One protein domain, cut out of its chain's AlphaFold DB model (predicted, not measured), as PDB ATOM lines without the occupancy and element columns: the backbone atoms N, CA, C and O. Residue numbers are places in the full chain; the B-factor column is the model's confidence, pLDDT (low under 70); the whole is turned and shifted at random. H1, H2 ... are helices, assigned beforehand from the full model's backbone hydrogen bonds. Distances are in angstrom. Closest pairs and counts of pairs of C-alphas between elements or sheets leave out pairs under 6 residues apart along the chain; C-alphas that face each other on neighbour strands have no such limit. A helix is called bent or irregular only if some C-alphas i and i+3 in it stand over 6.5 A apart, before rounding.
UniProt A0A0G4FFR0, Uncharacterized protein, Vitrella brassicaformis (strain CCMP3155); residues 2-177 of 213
ATOM      1  N   THR A   2     -22.168  22.066   6.606       42.81
ATOM      2  CA  THR A   2     -23.611  22.407   6.569       42.81
ATOM      3  C   THR A   2     -24.250  22.462   7.957       42.81
ATOM      4  O   THR A   2     -24.927  23.432   8.265       42.81
ATOM      5  N   MET A   3     -23.924  21.512   8.842       46.34
ATOM      6  CA  MET A   3     -24.324  21.556  10.258       46.34
ATOM      7  C   MET A   3     -23.840  22.820  10.993       46.34
ATOM      8  O   MET A   3     -24.594  23.385  11.766       46.34
ATOM      9  N   ILE A   4     -22.624  23.316  10.730       50.44
ATOM     10  CA  ILE A   4     -22.051  24.486  11.430       50.44
ATOM     11  C   ILE A   4     -22.787  25.774  11.032       50.44
ATOM     12  O   ILE A   4     -23.049  26.622  11.877       50.44
ATOM     13  N   LEU A   5     -23.158  25.905   9.755       52.00
ATOM     14  CA  LEU A   5     -23.926  27.046   9.247       52.00
ATOM     15  C   LEU A   5     -25.405  26.986   9.640       52.00
ATOM     16  O   LEU A   5     -25.980  28.016   9.978       52.00
ATOM     17  N   LEU A   6     -26.001  25.790   9.655       51.69
ATOM     18  CA  LEU A   6     -27.369  25.583  10.137       51.69
ATOM     19  C   LEU A   6     -27.481  25.942  11.629       51.69
ATOM     20  O   LEU A   6     -28.401  26.647  12.039       51.69
ATOM     21  N   VAL A   7     -26.486  25.526  12.417       50.69
ATOM     22  CA  VAL A   7     -26.340  25.865  13.841       50.69
ATOM     23  C   VAL A   7     -26.074  27.356  14.053       50.69
ATOM     24  O   VAL A   7     -26.559  27.934  15.022       50.69
ATOM     25  N   ALA A   8     -25.330  28.003  13.151       50.41
ATOM     26  CA  ALA A   8     -25.022  29.424  13.265       50.41
ATOM     27  C   ALA A   8     -26.253  30.328  13.085       50.41
ATOM     28  O   ALA A   8     -26.279  31.426  13.639       50.41
ATOM     29  N   GLU A   9     -27.251  29.903  12.312       53.56
ATOM     30  CA  GLU A   9     -28.390  30.751  11.948       53.56
ATOM     31  C   GLU A   9     -29.723  30.360  12.579       53.56
ATOM     32  O   GLU A   9     -30.605  31.211  12.674       53.56
ATOM     33  N   GLY A  10     -29.919  29.097  12.968       53.38
ATOM     34  CA  GLY A  10     -31.224  28.611  13.435       53.38
ATOM     35  C   GLY A  10     -32.318  28.590  12.353       53.38
ATOM     36  O   GLY A  10     -33.405  28.082  12.602       53.38
ATOM     37  N   SER A  11     -32.033  29.091  11.144       61.88
ATOM     38  CA  SER A  11     -32.902  29.076   9.965       61.88
ATOM     39  C   SER A  11     -32.115  28.628   8.733       61.88
ATOM     40  O   SER A  11     -31.099  29.224   8.368       61.88
ATOM     41  N   GLY A  12     -32.591  27.573   8.065       63.88
ATOM     42  CA  GLY A  12     -31.922  27.007   6.888       63.88
ATOM     43  C   GLY A  12     -31.847  27.977   5.705       63.88
ATOM     44  O   GLY A  12     -30.864  27.979   4.968       63.88
ATOM     45  N   ILE A  13     -32.842  28.854   5.549       71.94
ATOM     46  CA  ILE A  13     -32.931  29.786   4.413       71.94
ATOM     47  C   ILE A  13     -31.842  30.859   4.497       71.94
ATOM     48  O   ILE A  13     -31.188  31.173   3.497       71.94
ATOM     49  N   GLY A  14     -31.613  31.409   5.688       65.62
ATOM     50  CA  GLY A  14     -30.552  32.387   5.876       65.62
ATOM     51  C   GLY A  14     -29.164  31.739   5.787       65.62
ATOM     52  O   GLY A  14     -28.289  32.278   5.102       65.62
ATOM     53  N   ALA A  15     -29.009  30.517   6.319       63.47
ATOM     54  CA  ALA A  15     -27.770  29.750   6.213       63.47
ATOM     55  C   ALA A  15     -27.371  29.512   4.748       63.47
ATOM     56  O   ALA A  15     -26.206  29.684   4.396       63.47
ATOM     57  N   VAL A  16     -28.330  29.190   3.870       70.12
ATOM     58  CA  VAL A  16     -28.094  29.026   2.423       70.12
ATOM     59  C   VAL A  16     -27.727  30.358   1.759       70.12
ATOM     60  O   VAL A  16     -26.807  30.412   0.940       70.12
ATOM     61  N   ARG A  17     -28.389  31.460   2.132       71.50
ATOM     62  CA  ARG A  17     -28.093  32.788   1.574       71.50
ATOM     63  C   ARG A  17     -26.682  33.263   1.954       71.50
ATOM     64  O   ARG A  17     -25.986  33.811   1.097       71.50
ATOM     65  N   ARG A  18     -26.228  33.001   3.187       65.75
ATOM     66  CA  ARG A  18     -24.847  33.280   3.625       65.75
ATOM     67  C   ARG A  18     -23.833  32.289   3.073       65.75
ATOM     68  O   ARG A  18     -22.725  32.703   2.731       65.75
ATOM     69  N   LEU A  19     -24.195  31.015   2.920       69.38
ATOM     70  CA  LEU A  19     -23.351  30.030   2.241       69.38
ATOM     71  C   LEU A  19     -23.021  30.520   0.827       69.38
ATOM     72  O   LEU A  19     -21.856  30.516   0.452       69.38
ATOM     73  N   ARG A  20     -24.010  31.043   0.089       75.12
ATOM     74  CA  ARG A  20     -23.823  31.564  -1.273       75.12
ATOM     75  C   ARG A  20     -22.833  32.730  -1.348       75.12
ATOM     76  O   ARG A  20     -22.052  32.798  -2.287       75.12
ATOM     77  N   THR A  21     -22.837  33.632  -0.366       71.06
ATOM     78  CA  THR A  21     -21.903  34.777  -0.323       71.06
ATOM     79  C   THR A  21     -20.505  34.374   0.138       71.06
ATOM     80  O   THR A  21     -19.515  34.950  -0.299       71.06
ATOM     81  N   THR A  22     -20.417  33.369   1.006       66.75
ATOM     82  CA  THR A  22     -19.149  32.907   1.594       66.75
ATOM     83  C   THR A  22     -18.485  31.799   0.772       66.75
ATOM     84  O   THR A  22     -17.347  31.415   1.038       66.75
ATOM     85  N   TRP A  23     -19.187  31.290  -0.243       73.88
ATOM     86  CA  TRP A  23     -18.778  30.146  -1.053       73.88
ATOM     87  C   TRP A  23     -17.397  30.325  -1.688       73.88
ATOM     88  O   TRP A  23     -16.644  29.365  -1.758       73.88
ATOM     89  N   TYR A  24     -17.019  31.546  -2.072       76.31
ATOM     90  CA  TYR A  24     -15.705  31.825  -2.661       76.31
ATOM     91  C   TYR A  24     -14.549  31.598  -1.683       76.31
ATOM     92  O   TYR A  24     -13.552  30.981  -2.047       76.31
ATOM     93  N   ILE A  25     -14.700  32.025  -0.425       69.69
ATOM     94  CA  ILE A  25     -13.702  31.783   0.630       69.69
ATOM     95  C   ILE A  25     -13.628  30.280   0.922       69.69
ATOM     96  O   ILE A  25     -12.545  29.733   1.112       69.69
ATOM     97  N   PHE A  26     -14.775  29.597   0.897       68.12
ATOM     98  CA  PHE A  26     -14.818  28.147   1.051       68.12
ATOM     99  C   PHE A  26     -14.131  27.418  -0.094       68.12
ATOM    100  O   PHE A  26     -13.309  26.559   0.183       68.12
ATOM    101  N   LEU A  27     -14.405  27.764  -1.350       76.56
ATOM    102  CA  LEU A  27     -13.754  27.168  -2.516       76.56
ATOM    103  C   LEU A  27     -12.239  27.351  -2.460       76.56
ATOM    104  O   LEU A  27     -11.502  26.396  -2.684       76.56
ATOM    105  N   LEU A  28     -11.787  28.551  -2.092       76.50
ATOM    106  CA  LEU A  28     -10.370  28.890  -2.041       76.50
ATOM    107  C   LEU A  28      -9.602  28.059  -1.007       76.50
ATOM    108  O   LEU A  28      -8.423  27.793  -1.205       76.50
ATOM    109  N   VAL A  29     -10.264  27.600   0.062       68.56
ATOM    110  CA  VAL A  29      -9.630  26.764   1.093       68.56
ATOM    111  C   VAL A  29      -9.966  25.273   0.965       68.56
ATOM    112  O   VAL A  29      -9.157  24.410   1.303       68.56
ATOM    113  N   PHE A  30     -11.134  24.938   0.430       70.50
ATOM    114  CA  PHE A  30     -11.570  23.562   0.216       70.50
ATOM    115  C   PHE A  30     -10.879  22.930  -0.993       70.50
ATOM    116  O   PHE A  30     -10.523  21.758  -0.937       70.50
ATOM    117  N   ALA A  31     -10.622  23.695  -2.058       76.94
ATOM    118  CA  ALA A  31      -9.869  23.216  -3.215       76.94
ATOM    119  C   ALA A  31      -8.455  22.727  -2.841       76.94
ATOM    120  O   ALA A  31      -8.141  21.582  -3.172       76.94
ATOM    121  N   PRO A  32      -7.621  23.488  -2.099       73.94
ATOM    122  CA  PRO A  32      -6.322  22.989  -1.659       73.94
ATOM    123  C   PRO A  32      -6.436  21.850  -0.641       73.94
ATOM    124  O   PRO A  32      -5.585  20.972  -0.659       73.94
ATOM    125  N   TYR A  33      -7.488  21.806   0.186       69.62
ATOM    126  CA  TYR A  33      -7.741  20.685   1.105       69.62
ATOM    127  C   TYR A  33      -8.062  19.373   0.368       69.62
ATOM    128  O   TYR A  33      -7.551  18.308   0.705       69.62
ATOM    129  N   VAL A  34      -8.907  19.427  -0.662       74.50
ATOM    130  CA  VAL A  34      -9.227  18.250  -1.482       74.50
ATOM    131  C   VAL A  34      -8.028  17.864  -2.346       74.50
ATOM    132  O   VAL A  34      -7.748  16.677  -2.514       74.50
ATOM    133  N   ALA A  35      -7.288  18.845  -2.866       76.75
ATOM    134  CA  ALA A  35      -6.056  18.593  -3.602       76.75
ATOM    135  C   ALA A  35      -4.995  17.926  -2.711       76.75
ATOM    136  O   ALA A  35      -4.418  16.923  -3.125       76.75
ATOM    137  N   SER A  36      -4.784  18.410  -1.478       67.00
ATOM    138  CA  SER A  36      -3.837  17.803  -0.533       67.00
ATOM    139  C   SER A  36      -4.251  16.382  -0.178       67.00
ATOM    140  O   SER A  36      -3.436  15.476  -0.303       67.00
ATOM    141  N   TRP A  37      -5.535  16.155   0.112       66.88
ATOM    142  CA  TRP A  37      -6.051  14.821   0.416       66.88
ATOM    143  C   TRP A  37      -5.797  13.816  -0.714       66.88
ATOM    144  O   TRP A  37      -5.323  12.710  -0.466       66.88
ATOM    145  N   ASN A  38      -6.057  14.198  -1.968       68.75
ATOM    146  CA  ASN A  38      -5.801  13.325  -3.118       68.75
ATOM    147  C   ASN A  38      -4.302  13.048  -3.321       68.75
ATOM    148  O   ASN A  38      -3.918  11.927  -3.660       68.75
ATOM    149  N   VAL A  39      -3.443  14.035  -3.054       64.25
ATOM    150  CA  VAL A  39      -1.983  13.866  -3.099       64.25
ATOM    151  C   VAL A  39      -1.489  12.974  -1.950       64.25
ATOM    152  O   VAL A  39      -0.594  12.153  -2.153       64.25
ATOM    153  N   GLU A  40      -2.085  13.057  -0.760       58.72
ATOM    154  CA  GLU A  40      -1.766  12.198   0.387       58.72
ATOM    155  C   GLU A  40      -2.211  10.744   0.191       58.72
ATOM    156  O   GLU A  40      -1.504   9.828   0.615       58.72
ATOM    157  N   VAL A  41      -3.341  10.510  -0.487       61.62
ATOM    158  CA  VAL A  41      -3.800   9.159  -0.861       61.62
ATOM    159  C   VAL A  41      -2.779   8.477  -1.784       61.62
ATOM    160  O   VAL A  41      -2.544   7.273  -1.654       61.62
ATOM    161  N   LEU A  42      -2.097   9.245  -2.645       55.75
ATOM    162  CA  LEU A  42      -0.936   8.768  -3.407       55.75
ATOM    163  C   LEU A  42       0.320   8.597  -2.532       55.75
ATOM    164  O   LEU A  42       1.127   7.692  -2.756       55.75
ATOM    165  N   ARG A  43       0.506   9.443  -1.514       52.78
ATOM    166  CA  ARG A  43       1.721   9.514  -0.690       52.78
ATOM    167  C   ARG A  43       1.554   8.767   0.640       52.78
ATOM    168  O   ARG A  43       1.608   9.350   1.718       52.78
ATOM    169  N   LYS A  44       1.464   7.434   0.562       55.94
ATOM    170  CA  LYS A  44       1.306   6.447   1.665       55.94
ATOM    171  C   LYS A  44       2.293   6.507   2.862       55.94
ATOM    172  O   LYS A  44       2.294   5.589   3.678       55.94
ATOM    173  N   ARG A  45       3.168   7.513   3.011       55.28
ATOM    174  CA  ARG A  45       4.344   7.432   3.910       55.28
ATOM    175  C   ARG A  45       4.647   8.624   4.820       55.28
ATOM    176  O   ARG A  45       5.687   8.599   5.478       55.28
ATOM    177  N   HIS A  46       3.805   9.648   4.929       58.00
ATOM    178  CA  HIS A  46       4.129  10.791   5.795       58.00
ATOM    179  C   HIS A  46       3.340  10.818   7.105       58.00
ATOM    180  O   HIS A  46       2.180  11.210   7.155       58.00
ATOM    181  N   LYS A  47       4.043  10.484   8.202       63.91
ATOM    182  CA  LYS A  47       3.604  10.653   9.602       63.91
ATOM    183  C   LYS A  47       3.175  12.093   9.953       63.91
ATOM    184  O   LYS A  47       2.522  12.284  10.971       63.91
ATOM    185  N   TYR A  48       3.516  13.081   9.121       63.62
ATOM    186  CA  TYR A  48       3.277  14.509   9.361       63.62
ATOM    187  C   TYR A  48       2.138  15.120   8.528       63.62
ATOM    188  O   TYR A  48       1.856  16.305   8.684       63.62
ATOM    189  N   ALA A  49       1.446  14.335   7.694       66.88
ATOM    190  CA  ALA A  49       0.285  14.806   6.927       66.88
ATOM    191  C   ALA A  49      -0.779  15.543   7.781       66.88
ATOM    192  O   ALA A  49      -1.220  16.626   7.383       66.88
ATOM    193  N   PRO A  50      -1.127  15.076   9.002       67.00
ATOM    194  CA  PRO A  50      -2.101  15.774   9.845       67.00
ATOM    195  C   PRO A  50      -1.637  17.171  10.282       67.00
ATOM    196  O   PRO A  50      -2.458  18.066  10.469       67.00
ATOM    197  N   LEU A  51      -0.322  17.375  10.424       70.50
ATOM    198  CA  LEU A  51       0.258  18.638  10.882       70.50
ATOM    199  C   LEU A  51       0.109  19.738   9.824       70.50
ATOM    200  O   LEU A  51      -0.195  20.878  10.158       70.50
ATOM    201  N   MET A  52       0.249  19.381   8.545       70.88
ATOM    202  CA  MET A  52       0.065  20.314   7.427       70.88
ATOM    203  C   MET A  52      -1.389  20.794   7.300       70.88
ATOM    204  O   MET A  52      -1.643  21.900   6.830       70.88
ATOM    205  N   HIS A  53      -2.349  19.989   7.764       71.75
ATOM    206  CA  HIS A  53      -3.782  20.302   7.698       71.75
ATOM    207  C   HIS A  53      -4.246  21.179   8.868       71.75
ATOM    208  O   HIS A  53      -5.283  21.843   8.790       71.75
ATOM    209  N   TYR A  54      -3.457  21.224   9.942       75.06
ATOM    210  CA  TYR A  54      -3.749  21.988  11.145       75.06
ATOM    211  C   TYR A  54      -3.949  23.497  10.893       75.06
ATOM    212  O   TYR A  54      -5.025  23.997  11.235       75.06
ATOM    213  N   PRO A  55      -3.021  24.243  10.252       77.19
ATOM    214  CA  PRO A  55      -3.195  25.683  10.046       77.19
ATOM    215  C   PRO A  55      -4.443  26.004   9.217       77.19
ATOM    216  O   PRO A  55      -5.175  26.935   9.544       77.19
ATOM    217  N   ILE A  56      -4.745  25.190   8.203       77.50
ATOM    218  CA  ILE A  56      -5.941  25.349   7.368       77.50
ATOM    219  C   ILE A  56      -7.205  25.162   8.213       77.50
ATOM    220  O   ILE A  56      -8.109  26.001   8.187       77.50
ATOM    221  N   SER A  57      -7.244  24.100   9.021       75.44
ATOM    222  CA  SER A  57      -8.382  23.798   9.889       75.44
ATOM    223  C   SER A  57      -8.635  24.871  10.956       75.44
ATOM    224  O   SER A  57      -9.783  25.070  11.339       75.44
ATOM    225  N   VAL A  58      -7.602  25.602  11.393       81.12
ATOM    226  CA  VAL A  58      -7.701  26.675  12.400       81.12
ATOM    227  C   VAL A  58      -8.034  28.037  11.775       81.12
ATOM    228  O   VAL A  58      -8.781  28.822  12.366       81.12
ATOM    229  N   LEU A  59      -7.506  28.333  10.584       81.38
ATOM    230  CA  LEU A  59      -7.690  29.624   9.915       81.38
ATOM    231  C   LEU A  59      -9.078  29.778   9.284       81.38
ATOM    232  O   LEU A  59      -9.662  30.860   9.367       81.38
ATOM    233  N   VAL A  60      -9.638  28.716   8.689       78.19
ATOM    234  CA  VAL A  60     -10.979  28.775   8.071       78.19
ATOM    235  C   VAL A  60     -12.036  29.231   9.076       78.19
ATOM    236  O   VAL A  60     -12.772  30.177   8.787       78.19
ATOM    237  N   PRO A  61     -12.121  28.641  10.277       76.75
ATOM    238  CA  PRO A  61     -13.194  28.963  11.206       76.75
ATOM    239  C   PRO A  61     -12.985  30.339  11.825       76.75
ATOM    240  O   PRO A  61     -13.963  31.043  12.047       76.75
ATOM    241  N   LEU A  62     -11.734  30.795  11.975       82.00
ATOM    242  CA  LEU A  62     -11.437  32.184  12.333       82.00
ATOM    243  C   LEU A  62     -12.034  33.170  11.318       82.00
ATOM    244  O   LEU A  62     -12.691  34.132  11.717       82.00
ATOM    245  N   MET A  63     -11.840  32.928  10.018       80.69
ATOM    246  CA  MET A  63     -12.397  33.778   8.957       80.69
ATOM    247  C   MET A  63     -13.930  33.749   8.951       80.69
ATOM    248  O   MET A  63     -14.566  34.801   8.858       80.69
ATOM    249  N   VAL A  64     -14.531  32.571   9.142       77.44
ATOM    250  CA  VAL A  64     -15.990  32.412   9.232       77.44
ATOM    251  C   VAL A  64     -16.552  33.146  10.453       77.44
ATOM    252  O   VAL A  64     -17.491  33.930  10.316       77.44
ATOM    253  N   PHE A  65     -15.967  32.971  11.642       79.44
ATOM    254  CA  PHE A  65     -16.405  33.668  12.857       79.44
ATOM    255  C   PHE A  65     -16.240  35.178  12.732       79.44
ATOM    256  O   PHE A  65     -17.120  35.930  13.153       79.44
ATOM    257  N   ARG A  66     -15.151  35.630  12.102       81.50
ATOM    258  CA  ARG A  66     -14.922  37.041  11.796       81.50
ATOM    259  C   ARG A  66     -16.044  37.599  10.921       81.50
ATOM    260  O   ARG A  66     -16.629  38.622  11.269       81.50
ATOM    261  N   GLN A  67     -16.396  36.917   9.836       79.81
ATOM    262  CA  GLN A  67     -17.477  37.342   8.945       79.81
ATOM    263  C   GLN A  67     -18.847  37.346   9.640       79.81
ATOM    264  O   GLN A  67     -19.603  38.311   9.512       79.81
ATOM    265  N   VAL A  68     -19.161  36.304  10.419       74.56
ATOM    266  CA  VAL A  68     -20.411  36.218  11.193       74.56
ATOM    267  C   VAL A  68     -20.508  37.363  12.202       74.56
ATOM    268  O   VAL A  68     -21.554  38.008  12.300       74.56
ATOM    269  N   ALA A  69     -19.416  37.664  12.909       78.50
ATOM    270  CA  ALA A  69     -19.365  38.745  13.885       78.50
ATOM    271  C   ALA A  69     -19.511  40.134  13.243       78.50
ATOM    272  O   ALA A  69     -20.157  41.009  13.819       78.50
ATOM    273  N   PHE A  70     -18.944  40.354  12.050       80.00
ATOM    274  CA  PHE A  70     -19.083  41.633  11.351       80.00
ATOM    275  C   PHE A  70     -20.500  41.878  10.834       80.00
ATOM    276  O   PHE A  70     -20.991  42.997  10.997       80.00
ATOM    277  N   ASN A  71     -21.164  40.841  10.315       75.62
ATOM    278  CA  ASN A  71     -22.523  40.926   9.770       75.62
ATOM    279  C   ASN A  71     -23.631  40.943  10.833       75.62
ATOM    280  O   ASN A  71     -24.767  41.309  10.531       75.62
ATOM    281  N   SER A  72     -23.343  40.539  12.070       70.06
ATOM    282  CA  SER A  72     -24.329  40.584  13.151       70.06
ATOM    283  C   SER A  72     -24.435  41.988  13.752       70.06
ATOM    284  O   SER A  72     -23.433  42.577  14.165       70.06
ATOM    285  N   LYS A  73     -25.666  42.509  13.847       74.06
ATOM    286  CA  LYS A  73     -25.983  43.748  14.582       74.06
ATOM    287  C   LYS A  73     -26.167  43.520  16.089       74.06
ATOM    288  O   LYS A  73     -26.131  44.474  16.849       74.06
ATOM    289  N   ILE A  74     -26.336  42.264  16.509       72.50
ATOM    290  CA  ILE A  74     -26.642  41.881  17.898       72.50
ATOM    291  C   ILE A  74     -25.376  41.911  18.775       72.50
ATOM    292  O   ILE A  74     -25.442  42.104  19.983       72.50
ATOM    293  N   ILE A  75     -24.192  41.742  18.176       72.38
ATOM    294  CA  ILE A  75     -22.935  41.571  18.916       72.38
ATOM    295  C   ILE A  75     -22.263  42.931  19.152       72.38
ATOM    296  O   ILE A  75     -21.632  43.482  18.249       72.38
ATOM    297  N   ILE A  76     -22.330  43.429  20.391       74.38
ATOM    298  CA  ILE A  76     -21.733  44.714  20.805       74.38
ATOM    299  C   ILE A  76     -20.193  44.636  20.812       74.38
ATOM    300  O   ILE A  76     -19.511  45.489  20.248       74.38
ATOM    301  N   ARG A  77     -19.607  43.574  21.395       80.94
ATOM    302  CA  ARG A  77     -18.142  43.377  21.482       80.94
ATOM    303  C   ARG A  77     -17.636  42.339  20.475       80.94
ATOM    304  O   ARG A  77     -17.255  41.228  20.846       80.94
ATOM    305  N   LYS A  78     -17.581  42.718  19.194       82.00
ATOM    306  CA  LYS A  78     -17.215  41.823  18.074       82.00
ATOM    307  C   LYS A  78     -15.872  41.104  18.267       82.00
ATOM    308  O   LYS A  78     -15.794  39.897  18.061       82.00
ATOM    309  N   ARG A  79     -14.824  41.808  18.719       81.19
ATOM    310  CA  ARG A  79     -13.485  41.215  18.927       81.19
ATOM    311  C   ARG A  79     -13.470  40.140  20.016       81.19
ATOM    312  O   ARG A  79     -12.931  39.063  19.793       81.19
ATOM    313  N   ALA A  80     -14.088  40.416  21.165       83.00
ATOM    314  CA  ALA A  80     -14.143  39.467  22.277       83.00
ATOM    315  C   ALA A  80     -14.948  38.215  21.907       83.00
ATOM    316  O   ALA A  80     -14.559  37.108  22.265       83.00
ATOM    317  N   TYR A  81     -16.035  38.384  21.151       81.25
ATOM    318  CA  TYR A  81     -16.814  37.266  20.632       81.25
ATOM    319  C   TYR A  81     -15.975  36.373  19.704       81.25
ATOM    320  O   TYR A  81     -15.915  35.171  19.941       81.25
ATOM    321  N   ILE A  82     -15.278  36.954  18.714       83.88
ATOM    322  CA  ILE A  82     -14.423  36.201  17.775       83.88
ATOM    323  C   ILE A  82     -13.333  35.434  18.529       83.88
ATOM    324  O   ILE A  82     -13.114  34.260  18.256       83.88
ATOM    325  N   LEU A  83     -12.661  36.078  19.490       85.06
ATOM    326  CA  LEU A  83     -11.572  35.448  20.238       85.06
ATOM    327  C   LEU A  83     -12.074  34.267  21.085       85.06
ATOM    328  O   LEU A  83     -11.432  33.220  21.128       85.06
ATOM    329  N   LYS A  84     -13.240  34.418  21.726       83.62
ATOM    330  CA  LYS A  84     -13.863  33.370  22.546       83.62
ATOM    331  C   LYS A  84     -14.314  32.178  21.699       83.62
ATOM    332  O   LYS A  84     -13.997  31.046  22.048       83.62
ATOM    333  N   THR A  85     -15.019  32.408  20.590       79.44
ATOM    334  CA  THR A  85     -15.491  31.322  19.709       79.44
ATOM    335  C   THR A  85     -14.342  30.628  18.987       79.44
ATOM    336  O   THR A  85     -14.337  29.401  18.884       79.44
ATOM    337  N   TRP A  86     -13.323  31.380  18.568       84.69
ATOM    338  CA  TRP A  86     -12.098  30.812  18.015       84.69
ATOM    339  C   TRP A  86     -11.332  29.979  19.049       84.69
ATOM    340  O   TRP A  86     -10.949  28.854  18.747       84.69
ATOM    341  N   GLY A  87     -11.177  30.476  20.280       84.69
ATOM    342  CA  GLY A  87     -10.526  29.738  21.365       84.69
ATOM    343  C   GLY A  87     -11.222  28.410  21.674       84.69
ATOM    344  O   GLY A  87     -10.559  27.378  21.737       84.69
ATOM    345  N   ILE A  88     -12.560  28.411  21.769       82.25
ATOM    346  CA  ILE A  88     -13.371  27.186  21.900       82.25
ATOM    347  C   ILE A  88     -13.024  26.208  20.777       82.25
ATOM    348  O   ILE A  88     -12.734  25.040  21.023       82.25
ATOM    349  N   PHE A  89     -13.030  26.688  19.537       81.50
ATOM    350  CA  PHE A  89     -12.819  25.850  18.369       81.50
ATOM    351  C   PHE A  89     -11.404  25.248  18.309       81.50
ATOM    352  O   PHE A  89     -11.258  24.056  18.038       81.50
ATOM    353  N   VAL A  90     -10.371  26.032  18.630       84.44
ATOM    354  CA  VAL A  90      -8.984  25.550  18.723       84.44
ATOM    355  C   VAL A  90      -8.862  24.447  19.770       84.44
ATOM    356  O   VAL A  90      -8.274  23.409  19.487       84.44
ATOM    357  N   VAL A  91      -9.467  24.618  20.950       83.81
ATOM    358  CA  VAL A  91      -9.452  23.588  22.001       83.81
ATOM    359  C   VAL A  91     -10.112  22.294  21.519       83.81
ATOM    360  O   VAL A  91      -9.561  21.213  21.723       83.81
ATOM    361  N   VAL A  92     -11.259  22.391  20.837       80.06
ATOM    362  CA  VAL A  92     -11.959  21.225  20.275       80.06
ATOM    363  C   VAL A  92     -11.095  20.507  19.243       80.06
ATOM    364  O   VAL A  92     -10.994  19.280  19.278       80.06
ATOM    365  N   ILE A  93     -10.429  21.247  18.355       80.75
ATOM    366  CA  ILE A  93      -9.506  20.667  17.378       80.75
ATOM    367  C   ILE A  93      -8.331  19.979  18.078       80.75
ATOM    368  O   ILE A  93      -8.034  18.825  17.772       80.75
ATOM    369  N   CYS A  94      -7.687  20.651  19.034       82.88
ATOM    370  CA  CYS A  94      -6.562  20.097  19.786       82.88
ATOM    371  C   CYS A  94      -6.941  18.783  20.468       82.88
ATOM    372  O   CYS A  94      -6.207  17.806  20.350       82.88
ATOM    373  N   LEU A  95      -8.107  18.726  21.118       80.44
ATOM    374  CA  LEU A  95      -8.638  17.492  21.701       80.44
ATOM    375  C   LEU A  95      -8.887  16.419  20.635       80.44
ATOM    376  O   LEU A  95      -8.478  15.273  20.814       80.44
ATOM    377  N   SER A  96      -9.496  16.793  19.507       77.50
ATOM    378  CA  SER A  96      -9.797  15.870  18.402       77.50
ATOM    379  C   SER A  96      -8.544  15.239  17.794       77.50
ATOM    380  O   SER A  96      -8.612  14.104  17.334       77.50
ATOM    381  N   PHE A  97      -7.405  15.938  17.809       78.06
ATOM    382  CA  PHE A  97      -6.114  15.394  17.380       78.06
ATOM    383  C   PHE A  97      -5.374  14.662  18.502       78.06
ATOM    384  O   PHE A  97      -4.770  13.616  18.259       78.06
ATOM    385  N   ALA A  98      -5.431  15.169  19.735       80.31
ATOM    386  CA  ALA A  98      -4.743  14.569  20.869       80.31
ATOM    387  C   ALA A  98      -5.276  13.164  21.194       80.31
ATOM    388  O   ALA A  98      -4.491  12.267  21.499       80.31
ATOM    389  N   VAL A  99      -6.593  12.945  21.075       78.38
ATOM    390  CA  VAL A  99      -7.230  11.634  21.296       78.38
ATOM    391  C   VAL A  99      -6.632  10.540  20.395       78.38
ATOM    392  O   VAL A  99      -6.080   9.575  20.928       78.38
ATOM    393  N   PRO A 100      -6.696  10.634  19.051       73.00
ATOM    394  CA  PRO A 100      -6.180   9.593  18.171       73.00
ATOM    395  C   PRO A 100      -4.653   9.488  18.198       73.00
ATOM    396  O   PRO A 100      -4.133   8.389  18.021       73.00
ATOM    397  N   LEU A 101      -3.929  10.593  18.417       79.00
ATOM    398  CA  LEU A 101      -2.464  10.583  18.386       79.00
ATOM    399  C   LEU A 101      -1.833  10.052  19.671       79.00
ATOM    400  O   LEU A 101      -0.846   9.328  19.588       79.00
ATOM    401  N   TYR A 102      -2.380  10.386  20.842       80.44
ATOM    402  CA  TYR A 102      -1.786  10.010  22.128       80.44
ATOM    403  C   TYR A 102      -2.584   8.924  22.841       80.44
ATOM    404  O   TYR A 102      -2.016   7.927  23.279       80.44
ATOM    405  N   PHE A 103      -3.906   9.070  22.933       75.00
ATOM    406  CA  PHE A 103      -4.726   8.166  23.743       75.00
ATOM    407  C   PHE A 103      -5.046   6.850  23.036       75.00
ATOM    408  O   PHE A 103      -5.064   5.804  23.680       75.00
ATOM    409  N   LEU A 104      -5.240   6.862  21.717       75.31
ATOM    410  CA  LEU A 104      -5.489   5.646  20.942       75.31
ATOM    411  C   LEU A 104      -4.309   4.653  20.954       75.31
ATOM    412  O   LEU A 104      -4.562   3.466  21.183       75.31
ATOM    413  N   PRO A 105      -3.038   5.059  20.738       77.81
ATOM    414  CA  PRO A 105      -1.922   4.128  20.864       77.81
ATOM    415  C   PRO A 105      -1.739   3.650  22.308       77.81
ATOM    416  O   PRO A 105      -1.584   2.447  22.501       77.81
ATOM    417  N   LEU A 106      -1.873   4.529  23.312       78.19
ATOM    418  CA  LEU A 106      -1.822   4.133  24.730       78.19
ATOM    419  C   LEU A 106      -2.897   3.091  25.083       78.19
ATOM    420  O   LEU A 106      -2.617   2.103  25.759       78.19
ATOM    421  N   ALA A 107      -4.124   3.271  24.592       73.88
ATOM    422  CA  ALA A 107      -5.224   2.330  24.805       73.88
ATOM    423  C   ALA A 107      -5.048   1.006  24.033       73.88
ATOM    424  O   ALA A 107      -5.651  -0.016  24.383       73.88
ATOM    425  N   ARG A 108      -4.243   0.999  22.962       75.31
ATOM    426  CA  ARG A 108      -3.868  -0.231  22.249       75.31
ATOM    427  C   ARG A 108      -2.776  -1.005  22.974       75.31
ATOM    428  O   ARG A 108      -2.865  -2.227  22.994       75.31
ATOM    429  N   THR A 109      -1.792  -0.319  23.551       79.62
ATOM    430  CA  THR A 109      -0.666  -0.954  24.250       79.62
ATOM    431  C   THR A 109      -1.023  -1.434  25.654       79.62
ATOM    432  O   THR A 109      -0.379  -2.348  26.148       79.62
ATOM    433  N   ALA A 110      -2.050  -0.863  26.288       77.12
ATOM    434  CA  ALA A 110      -2.502  -1.288  27.610       77.12
ATOM    435  C   ALA A 110      -3.198  -2.663  27.549       77.12
ATOM    436  O   ALA A 110      -4.362  -2.781  27.146       77.12
ATOM    437  N   THR A 111      -2.485  -3.712  27.955       75.62
ATOM    438  CA  THR A 111      -3.005  -5.087  28.003       75.62
ATOM    439  C   THR A 111      -3.635  -5.408  29.351       75.62
ATOM    440  O   THR A 111      -4.598  -6.171  29.400       75.62
ATOM    441  N   THR A 112      -3.151  -4.787  30.430       79.31
ATOM    442  CA  THR A 112      -3.628  -5.043  31.796       79.31
ATOM    443  C   THR A 112      -4.713  -4.058  32.230       79.31
ATOM    444  O   THR A 112      -4.758  -2.906  31.789       79.31
ATOM    445  N   ASP A 113      -5.603  -4.486  33.128       75.69
ATOM    446  CA  ASP A 113      -6.717  -3.637  33.573       75.69
ATOM    447  C   ASP A 113      -6.261  -2.446  34.423       75.69
ATOM    448  O   ASP A 113      -6.865  -1.369  34.372       75.69
ATOM    449  N   ARG A 114      -5.124  -2.590  35.113       79.69
ATOM    450  CA  ARG A 114      -4.458  -1.511  35.856       79.69
ATOM    451  C   ARG A 114      -3.904  -0.417  34.938       79.69
ATOM    452  O   ARG A 114      -3.972   0.765  35.267       79.69
ATOM    453  N   GLU A 115      -3.368  -0.777  33.774       82.19
ATOM    454  CA  GLU A 115      -2.882   0.206  32.798       82.19
ATOM    455  C   GLU A 115      -4.036   0.944  32.127       82.19
ATOM    456  O   GLU A 115      -3.990   2.165  31.993       82.19
ATOM    457  N   LYS A 116      -5.109   0.232  31.760       78.31
ATOM    458  CA  LYS A 116      -6.282   0.849  31.125       78.31
ATOM    459  C   LYS A 116      -6.985   1.835  32.061       78.31
ATOM    460  O   LYS A 116      -7.333   2.932  31.629       78.31
ATOM    461  N   THR A 117      -7.122   1.498  33.345       81.00
ATOM    462  CA  THR A 117      -7.641   2.430  34.365       81.00
ATOM    463  C   THR A 117      -6.735   3.649  34.540       81.00
ATOM    464  O   THR A 117      -7.239   4.769  34.599       81.00
ATOM    465  N   ARG A 118      -5.405   3.480  34.521       83.88
ATOM    466  CA  ARG A 118      -4.452   4.604  34.570       83.88
ATOM    467  C   ARG A 118      -4.578   5.532  33.357       83.88
ATOM    468  O   ARG A 118      -4.577   6.750  33.526       83.88
ATOM    469  N   VAL A 119      -4.730   4.983  32.150       83.88
ATOM    470  CA  VAL A 119      -4.968   5.774  30.928       83.88
ATOM    471  C   VAL A 119      -6.282   6.549  31.039       83.88
ATOM    472  O   VAL A 119      -6.311   7.739  30.736       83.88
ATOM    473  N   LEU A 120      -7.345   5.910  31.539       83.12
ATOM    474  CA  LEU A 120      -8.647   6.550  31.734       83.12
ATOM    475  C   LEU A 120      -8.574   7.713  32.737       83.12
ATOM    476  O   LEU A 120      -9.074   8.798  32.459       83.12
ATOM    477  N   PHE A 121      -7.904   7.513  33.875       84.38
ATOM    478  CA  PHE A 121      -7.697   8.557  34.883       84.38
ATOM    479  C   PHE A 121      -6.877   9.727  34.344       84.38
ATOM    480  O   PHE A 121      -7.196  10.883  34.610       84.38
ATOM    481  N   THR A 122      -5.845   9.432  33.552       85.69
ATOM    482  CA  THR A 122      -5.007  10.463  32.927       85.69
ATOM    483  C   THR A 122      -5.817  11.270  31.909       85.69
ATOM    484  O   THR A 122      -5.740  12.495  31.894       85.69
ATOM    485  N   TRP A 123      -6.656  10.604  31.108       83.06
ATOM    486  CA  TRP A 123      -7.606  11.257  30.202       83.06
ATOM    487  C   TRP A 123      -8.571  12.180  30.961       83.06
ATOM    488  O   TRP A 123      -8.693  13.355  30.625       83.06
ATOM    489  N   LEU A 124      -9.201  11.680  32.027       83.25
ATOM    490  CA  LEU A 124     -10.113  12.452  32.879       83.25
ATOM    491  C   LEU A 124      -9.437  13.691  33.483       83.25
ATOM    492  O   LEU A 124     -10.001  14.781  33.416       83.25
ATOM    493  N   LEU A 125      -8.222  13.543  34.018       86.62
ATOM    494  CA  LEU A 125      -7.460  14.644  34.614       86.62
ATOM    495  C   LEU A 125      -7.083  15.727  33.601       86.62
ATOM    496  O   LEU A 125      -7.149  16.908  33.928       86.62
ATOM    497  N   VAL A 126      -6.707  15.345  32.379       84.69
ATOM    498  CA  VAL A 126      -6.313  16.303  31.333       84.69
ATOM    499  C   VAL A 126      -7.530  17.002  30.729       84.69
ATOM    500  O   VAL A 126      -7.490  18.199  30.449       84.69
ATOM    501  N   VAL A 127      -8.633  16.279  30.532       82.56
ATOM    502  CA  VAL A 127      -9.801  16.800  29.811       82.56
ATOM    503  C   VAL A 127     -10.760  17.563  30.721       82.56
ATOM    504  O   VAL A 127     -11.386  18.518  30.269       82.56
ATOM    505  N   SER A 128     -10.831  17.228  32.012       84.19
ATOM    506  CA  SER A 128     -11.653  17.943  32.998       84.19
ATOM    507  C   SER A 128     -11.429  19.471  33.018       84.19
ATOM    508  O   SER A 128     -12.397  20.210  32.801       84.19
ATOM    509  N   PRO A 129     -10.194  19.997  33.179       84.62
ATOM    510  CA  PRO A 129      -9.963  21.444  33.182       84.62
ATOM    511  C   PRO A 129     -10.278  22.098  31.828       84.62
ATOM    512  O   PRO A 129     -10.713  23.252  31.790       84.62
ATOM    513  N   LEU A 130     -10.124  21.366  30.718       83.12
ATOM    514  CA  LEU A 130     -10.495  21.843  29.381       83.12
ATOM    515  C   LEU A 130     -12.013  21.990  29.245       83.12
ATOM    516  O   LEU A 130     -12.499  23.018  28.777       83.12
ATOM    517  N   VAL A 131     -12.785  21.006  29.710       81.50
ATOM    518  CA  VAL A 131     -14.256  21.075  29.714       81.50
ATOM    519  C   VAL A 131     -14.750  22.185  30.648       81.50
ATOM    520  O   VAL A 131     -15.678  22.920  30.299       81.50
ATOM    521  N   ALA A 132     -14.108  22.368  31.805       83.81
ATOM    522  CA  ALA A 132     -14.437  23.438  32.743       83.81
ATOM    523  C   ALA A 132     -14.199  24.833  32.138       83.81
ATOM    524  O   ALA A 132     -15.082  25.693  32.198       83.81
ATOM    525  N   THR A 133     -13.049  25.051  31.491       83.31
ATOM    526  CA  THR A 133     -12.738  26.318  30.804       83.31
ATOM    527  C   THR A 133     -13.675  26.577  29.628       83.31
ATOM    528  O   THR A 133     -14.219  27.677  29.524       83.31
ATOM    529  N   LEU A 134     -13.959  25.566  28.800       81.94
ATOM    530  CA  LEU A 134     -14.967  25.635  27.735       81.94
ATOM    531  C   LEU A 134     -16.331  26.085  28.276       81.94
ATOM    532  O   LEU A 134     -16.930  27.029  27.759       81.94
ATOM    533  N   THR A 135     -16.792  25.460  29.358       80.44
ATOM    534  CA  THR A 135     -18.071  25.788  30.003       80.44
ATOM    535  C   THR A 135     -18.075  27.217  30.555       80.44
ATOM    536  O   THR A 135     -19.064  27.939  30.408       80.44
ATOM    537  N   GLY A 136     -16.964  27.665  31.145       81.94
ATOM    538  CA  GLY A 136     -16.796  29.041  31.617       81.94
ATOM    539  C   GLY A 136     -16.865  30.072  30.487       81.94
ATOM    540  O   GLY A 136     -17.587  31.065  30.599       81.94
ATOM    541  N   ILE A 137     -16.184  29.817  29.363       79.75
ATOM    542  CA  ILE A 137     -16.200  30.704  28.188       79.75
ATOM    543  C   ILE A 137     -17.609  30.793  27.601       79.75
ATOM    544  O   ILE A 137     -18.076  31.892  27.297       79.75
ATOM    545  N   VAL A 138     -18.308  29.660  27.489       76.25
ATOM    546  CA  VAL A 138     -19.700  29.608  27.026       76.25
ATOM    547  C   VAL A 138     -20.606  30.437  27.929       76.25
ATOM    548  O   VAL A 138     -21.385  31.245  27.432       76.25
ATOM    549  N   ARG A 139     -20.499  30.292  29.255       77.06
ATOM    550  CA  ARG A 139     -21.293  31.101  30.197       77.06
ATOM    551  C   ARG A 139     -20.978  32.593  30.080       77.06
ATOM    552  O   ARG A 139     -21.870  33.422  30.220       77.06
ATOM    553  N   SER A 140     -19.730  32.934  29.761       75.94
ATOM    554  CA  SER A 140     -19.280  34.304  29.493       75.94
ATOM    555  C   SER A 140     -19.734  34.852  28.125       75.94
ATOM    556  O   SER A 140     -19.482  36.016  27.815       75.94
ATOM    557  N   LEU A 141     -20.374  34.038  27.278       71.62
ATOM    558  CA  LEU A 141     -20.972  34.437  25.995       71.62
ATOM    559  C   LEU A 141     -22.481  34.722  26.111       71.62
ATOM    560  O   LEU A 141     -23.158  34.765  25.088       71.62
ATOM    561  N   LYS A 142     -22.999  34.941  27.330       61.56
ATOM    562  CA  LYS A 142     -24.424  35.182  27.641       61.56
ATOM    563  C   LYS A 142     -25.116  36.247  26.769       61.56
ATOM    564  O   LYS A 142     -26.320  36.151  26.575       61.56
ATOM    565  N   ASP A 143     -24.359  37.189  26.201       59.31
ATOM    566  CA  ASP A 143     -24.865  38.274  25.339       59.31
ATOM    567  C   ASP A 143     -24.831  37.948  23.827       59.31
ATOM    568  O   ASP A 143     -25.063  38.816  22.985       59.31
ATOM    569  N   GLY A 144     -24.471  36.717  23.448       59.19
ATOM    570  CA  GLY A 144     -24.464  36.240  22.063       59.19
ATOM    571  C   GLY A 144     -25.719  35.431  21.709       59.19
ATOM    572  O   GLY A 144     -26.460  35.021  22.600       59.19
ATOM    573  N   PRO A 145     -25.970  35.141  20.418       55.50
ATOM    574  CA  PRO A 145     -27.100  34.306  20.010       55.50
ATOM    575  C   PRO A 145     -27.012  32.927  20.688       55.50
ATOM    576  O   PRO A 145     -26.136  32.124  20.362       55.50
ATOM    577  N   ALA A 146     -27.912  32.656  21.640       50.31
ATOM    578  CA  ALA A 146     -27.885  31.482  22.521       50.31
ATOM    579  C   ALA A 146     -27.903  30.128  21.779       50.31
ATOM    580  O   ALA A 146     -27.496  29.107  22.331       50.31
ATOM    581  N   LEU A 147     -28.318  30.116  20.508       48.28
ATOM    582  CA  LEU A 147     -28.332  28.920  19.664       48.28
ATOM    583  C   LEU A 147     -26.940  28.466  19.183       48.28
ATOM    584  O   LEU A 147     -26.780  27.305  18.818       48.28
ATOM    585  N   GLN A 148     -25.925  29.337  19.182       53.75
ATOM    586  CA  GLN A 148     -24.662  29.051  18.482       53.75
ATOM    587  C   GLN A 148     -23.656  28.211  19.282       53.75
ATOM    588  O   GLN A 148     -22.771  27.595  18.692       53.75
ATOM    589  N   THR A 149     -23.758  28.173  20.611       57.06
ATOM    590  CA  THR A 149     -22.779  27.485  21.475       57.06
ATOM    591  C   THR A 149     -23.217  26.082  21.891       57.06
ATOM    592  O   THR A 149     -22.363  25.232  22.139       57.06
ATOM    593  N   SER A 150     -24.525  25.804  21.910       59.72
ATOM    594  CA  SER A 150     -25.092  24.528  22.375       59.72
ATOM    595  C   SER A 150     -24.580  23.299  21.595       59.72
ATOM    596  O   SER A 150     -24.088  22.360  22.226       59.72
ATOM    597  N   PRO A 151     -24.547  23.290  20.246       61.81
ATOM    598  CA  PRO A 151     -24.120  22.099  19.503       61.81
ATOM    599  C   PRO A 151     -22.617  21.816  19.598       61.81
ATOM    600  O   PRO A 151     -22.204  20.660  19.573       61.81
ATOM    601  N   ALA A 152     -21.790  22.855  19.755       60.41
ATOM    602  CA  ALA A 152     -20.352  22.687  19.967       60.41
ATOM    603  C   ALA A 152     -20.064  22.009  21.316       60.41
ATOM    604  O   ALA A 152     -19.227  21.111  21.397       60.41
ATOM    605  N   ILE A 153     -20.805  22.386  22.362       63.44
ATOM    606  CA  ILE A 153     -20.709  21.766  23.691       63.44
ATOM    607  C   ILE A 153     -21.218  20.329  23.648       63.44
ATOM    608  O   ILE A 153     -20.577  19.446  24.212       63.44
ATOM    609  N   ALA A 154     -22.325  20.077  22.943       67.19
ATOM    610  CA  ALA A 154     -22.862  18.733  22.767       67.19
ATOM    611  C   ALA A 154     -21.837  17.798  22.106       67.19
ATOM    612  O   ALA A 154     -21.681  16.663  22.541       67.19
ATOM    613  N   PHE A 155     -21.078  18.284  21.118       65.75
ATOM    614  CA  PHE A 155     -20.034  17.495  20.459       65.75
ATOM    615  C   PHE A 155     -18.877  17.138  21.405       65.75
ATOM    616  O   PHE A 155     -18.405  16.001  21.412       65.75
ATOM    617  N   VAL A 156     -18.446  18.089  22.242       65.06
ATOM    618  CA  VAL A 156     -17.407  17.852  23.260       65.06
ATOM    619  C   VAL A 156     -17.896  16.873  24.323       65.06
ATOM    620  O   VAL A 156     -17.183  15.931  24.661       65.06
ATOM    621  N   ALA A 157     -19.119  17.060  24.818       69.12
ATOM    622  CA  ALA A 157     -19.734  16.172  25.798       69.12
ATOM    623  C   ALA A 157     -19.899  14.750  25.242       69.12
ATOM    624  O   ALA A 157     -19.597  13.774  25.927       69.12
ATOM    625  N   PHE A 158     -20.299  14.628  23.975       70.50
ATOM    626  CA  PHE A 158     -20.433  13.344  23.298       70.50
ATOM    627  C   PHE A 158     -19.082  12.639  23.139       70.50
ATOM    628  O   PHE A 158     -18.969  11.456  23.451       70.50
ATOM    629  N   GLY A 159     -18.027  13.362  22.746       66.62
ATOM    630  CA  GLY A 159     -16.667  12.817  22.693       66.62
ATOM    631  C   GLY A 159     -16.151  12.373  24.066       66.62
ATOM    632  O   GLY A 159     -15.532  11.316  24.188       66.62
ATOM    633  N   PHE A 160     -16.464  13.143  25.112       67.56
ATOM    634  CA  PHE A 160     -16.115  12.810  26.490       67.56
ATOM    635  C   PHE A 160     -16.829  11.551  26.994       67.56
ATOM    636  O   PHE A 160     -16.218  10.766  27.710       67.56
ATOM    637  N   ALA A 161     -18.087  11.334  26.602       71.81
ATOM    638  CA  ALA A 161     -18.863  10.153  26.975       71.81
ATOM    639  C   ALA A 161     -18.491   8.906  26.155       71.81
ATOM    640  O   ALA A 161     -18.461   7.801  26.699       71.81
ATOM    641  N   LEU A 162     -18.174   9.076  24.866       73.62
ATOM    642  CA  LEU A 162     -17.837   7.979  23.953       73.62
ATOM    643  C   LEU A 162     -16.494   7.320  24.263       73.62
ATOM    644  O   LEU A 162     -16.348   6.107  24.140       73.62
ATOM    645  N   PHE A 163     -15.484   8.110  24.629       69.75
ATOM    646  CA  PHE A 163     -14.154   7.567  24.884       69.75
ATOM    647  C   PHE A 163     -14.132   6.501  26.004       69.75
ATOM    648  O   PHE A 163     -13.649   5.394  25.751       69.75
ATOM    649  N   PRO A 164     -14.681   6.750  27.211       68.44
ATOM    650  CA  PRO A 164     -14.727   5.741  28.261       68.44
ATOM    651  C   PRO A 164     -15.610   4.544  27.899       68.44
ATOM    652  O   PRO A 164     -15.227   3.422  28.220       68.44
ATOM    653  N   THR A 165     -16.718   4.735  27.171       74.94
ATOM    654  CA  THR A 165     -17.569   3.615  26.725       74.94
ATOM    655  C   THR A 165     -16.856   2.716  25.719       74.94
ATOM    656  O   THR A 165     -16.964   1.498  25.816       74.94
ATOM    657  N   LEU A 166     -16.060   3.270  24.797       71.56
ATOM    658  CA  LEU A 166     -15.240   2.468  23.881       71.56
ATOM    659  C   LEU A 166     -14.170   1.655  24.624       71.56
ATOM    660  O   LEU A 166     -13.908   0.501  24.275       71.56
ATOM    661  N   VAL A 167     -13.558   2.238  25.658       67.56
ATOM    662  CA  VAL A 167     -12.583   1.530  26.501       67.56
ATOM    663  C   VAL A 167     -13.271   0.433  27.321       67.56
ATOM    664  O   VAL A 167     -12.752  -0.682  27.379       67.56
ATOM    665  N   GLN A 168     -14.447   0.706  27.894       68.31
ATOM    666  CA  GLN A 168     -15.248  -0.265  28.650       68.31
ATOM    667  C   GLN A 168     -15.767  -1.413  27.774       68.31
ATOM    668  O   GLN A 168     -15.600  -2.572  28.142       68.31
ATOM    669  N   ALA A 169     -16.282  -1.137  26.574       69.00
ATOM    670  CA  ALA A 169     -16.761  -2.172  25.653       69.00
ATOM    671  C   ALA A 169     -15.653  -3.172  25.270       69.00
ATOM    672  O   ALA A 169     -15.888  -4.374  25.133       69.00
ATOM    673  N   LYS A 170     -14.404  -2.699  25.152       61.56
ATOM    674  CA  LYS A 170     -13.244  -3.572  24.925       61.56
ATOM    675  C   LYS A 170     -12.930  -4.446  26.148       61.56
ATOM    676  O   LYS A 170     -12.484  -5.578  25.967       61.56
ATOM    677  N   MET A 171     -13.152  -3.949  27.367       61.78
ATOM    678  CA  MET A 171     -12.983  -4.732  28.601       61.78
ATOM    679  C   MET A 171     -13.980  -5.883  28.671       61.78
ATOM    680  O   MET A 171     -13.577  -7.029  28.868       61.78
ATOM    681  N   GLU A 172     -15.260  -5.595  28.438       63.91
ATOM    682  CA  GLU A 172     -16.327  -6.599  28.473       63.91
ATOM    683  C   GLU A 172     -16.114  -7.690  27.421       63.91
ATOM    684  O   GLU A 172     -16.260  -8.877  27.712       63.91
ATOM    685  N   TYR A 173     -15.671  -7.315  26.217       64.44
ATOM    686  CA  TYR A 173     -15.354  -8.280  25.167       64.44
ATOM    687  C   TYR A 173     -14.201  -9.227  25.552       64.44
ATOM    688  O   TYR A 173     -14.267 -10.430  25.279       64.44
ATOM    689  N   ILE A 174     -13.144  -8.712  26.193       59.75
ATOM    690  CA  ILE A 174     -12.007  -9.534  26.644       59.75
ATOM    691  C   ILE A 174     -12.438 -10.462  27.783       59.75
ATOM    692  O   ILE A 174     -12.110 -11.647  27.745       59.75
ATOM    693  N   TYR A 175     -13.218  -9.958  28.741       57.56
ATOM    694  CA  TYR A 175     -13.744 -10.748  29.854       57.56
ATOM    695  C   TYR A 175     -14.648 -11.888  29.364       57.56
ATOM    696  O   TYR A 175     -14.463 -13.049  29.731       57.56
ATOM    697  N   PHE A 176     -15.558 -11.593  28.433       60.09
ATOM    698  CA  PHE A 176     -16.436 -12.589  27.820       60.09
ATOM    699  C   PHE A 176     -15.664 -13.660  27.038       60.09
ATOM    700  O   PHE A 176     -16.020 -14.841  27.056       60.09
ATOM    701  N   ARG A 177     -14.581 -13.272  26.352       58.84
ATOM    702  CA  ARG A 177     -13.723 -14.214  25.627       58.84
ATOM    703  C   ARG A 177     -12.904 -15.086  26.583       58.84
ATOM    704  O   ARG A 177     -12.823 -16.288  26.348       58.84
TER     705      ARG A 177
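This is residues 2 to 177 of the 213 residues of an uncharacterized protein of Vitrella brassicaformis (strain CCMP3155) (UniProt A0A0G4FFR0). Three long helices, H4, bent H5 and H6, lie side by side as a loose bundle, and the helical hairpin of H2b and H3 spreads away from H4 like the second limb of a narrow V. Short H1 and the arm H2a make a small corner at the end of the domain where H3 meets H4. The printed part has 176 residues with six named helices, H1 to H6 in order, and no named strand; the class is all helix. The whole is loose, with a radius of gyration of the C-alphas of 19.3 A, and spans 58 by 44 by 26 A.

H1, residues 2 to 9, begins at C-alpha 2 (-23.611, 22.407, 6.569). H2, residues 12 to 42, was assigned as one helix by its hydrogen bonds but is bent, with C-alphas 21 and 24 7.3 A apart; its arms are H2a, residues 12 to 21, and H2b, residues 24 to 42, 27.4 A long. H3, residues 49 to 71, is 34.8 A long and only just irregular, with C-alphas 52 and 55 6.8 A apart. H4, residues 78 to 109, is 46.3 A long, begins at C-alpha 78 (-17.215, 41.823, 18.074) and has a kink of 29 degrees near residue 99. H5, residues 113 to 139, was also assigned as one helix by its hydrogen bonds but is bent, with C-alphas 126 and 129 6.6 A apart; its arms are H5a, residues 113 to 126, and H5b, residues 129 to 139. H6, residues 150 to 177, is 40.5 A long and ends at C-alpha 177 (-13.723, -14.214, 25.627).

H1 touches H2a about perpendicular, at 75 degrees, the closest C-alphas being those of Leu 5 and Ala 15, 5.6 A apart. H2b and H3 form a hairpin at a shallow tilt of 12 degrees, closest at the C-alphas of Glu 40 and Ala 49, 7.3 A. H3 and H4 form another, at 25 degrees, in which H4 touches H3 with residues 78 to 90 alone; the C-alphas of Ala 69 and Lys 78 are closest, at 5.6 A. In the bundle of H4, H5a, H5b and H6, H4 and H5a form a hairpin at 11 degrees, closest at the C-alphas of Ala 107 and Lys 116, 6.6 A. H6 is close to H5a but not clearly touching, at the C-alphas of Leu 120 and Pro 164, 7.0 A. H2b and H6 are apart. Every O i to N i+4 pair is within hydrogen-bond range in H1, H2a, H5a and H5b, against 14 of 15 in H2b, 14 of 19 in H3, 25 of 28 in H4 and 22 of 24 in H6.

The C-alphas farthest apart, those of Lys 73 and Arg 177, are 60.3 A apart. The printed part has no cut and no long link. Mean pLDDT of the printed part is 71.9, and 66 residues are under 70, among them 2 to 12, 36 to 50, 142 to 157 and 167 to 177.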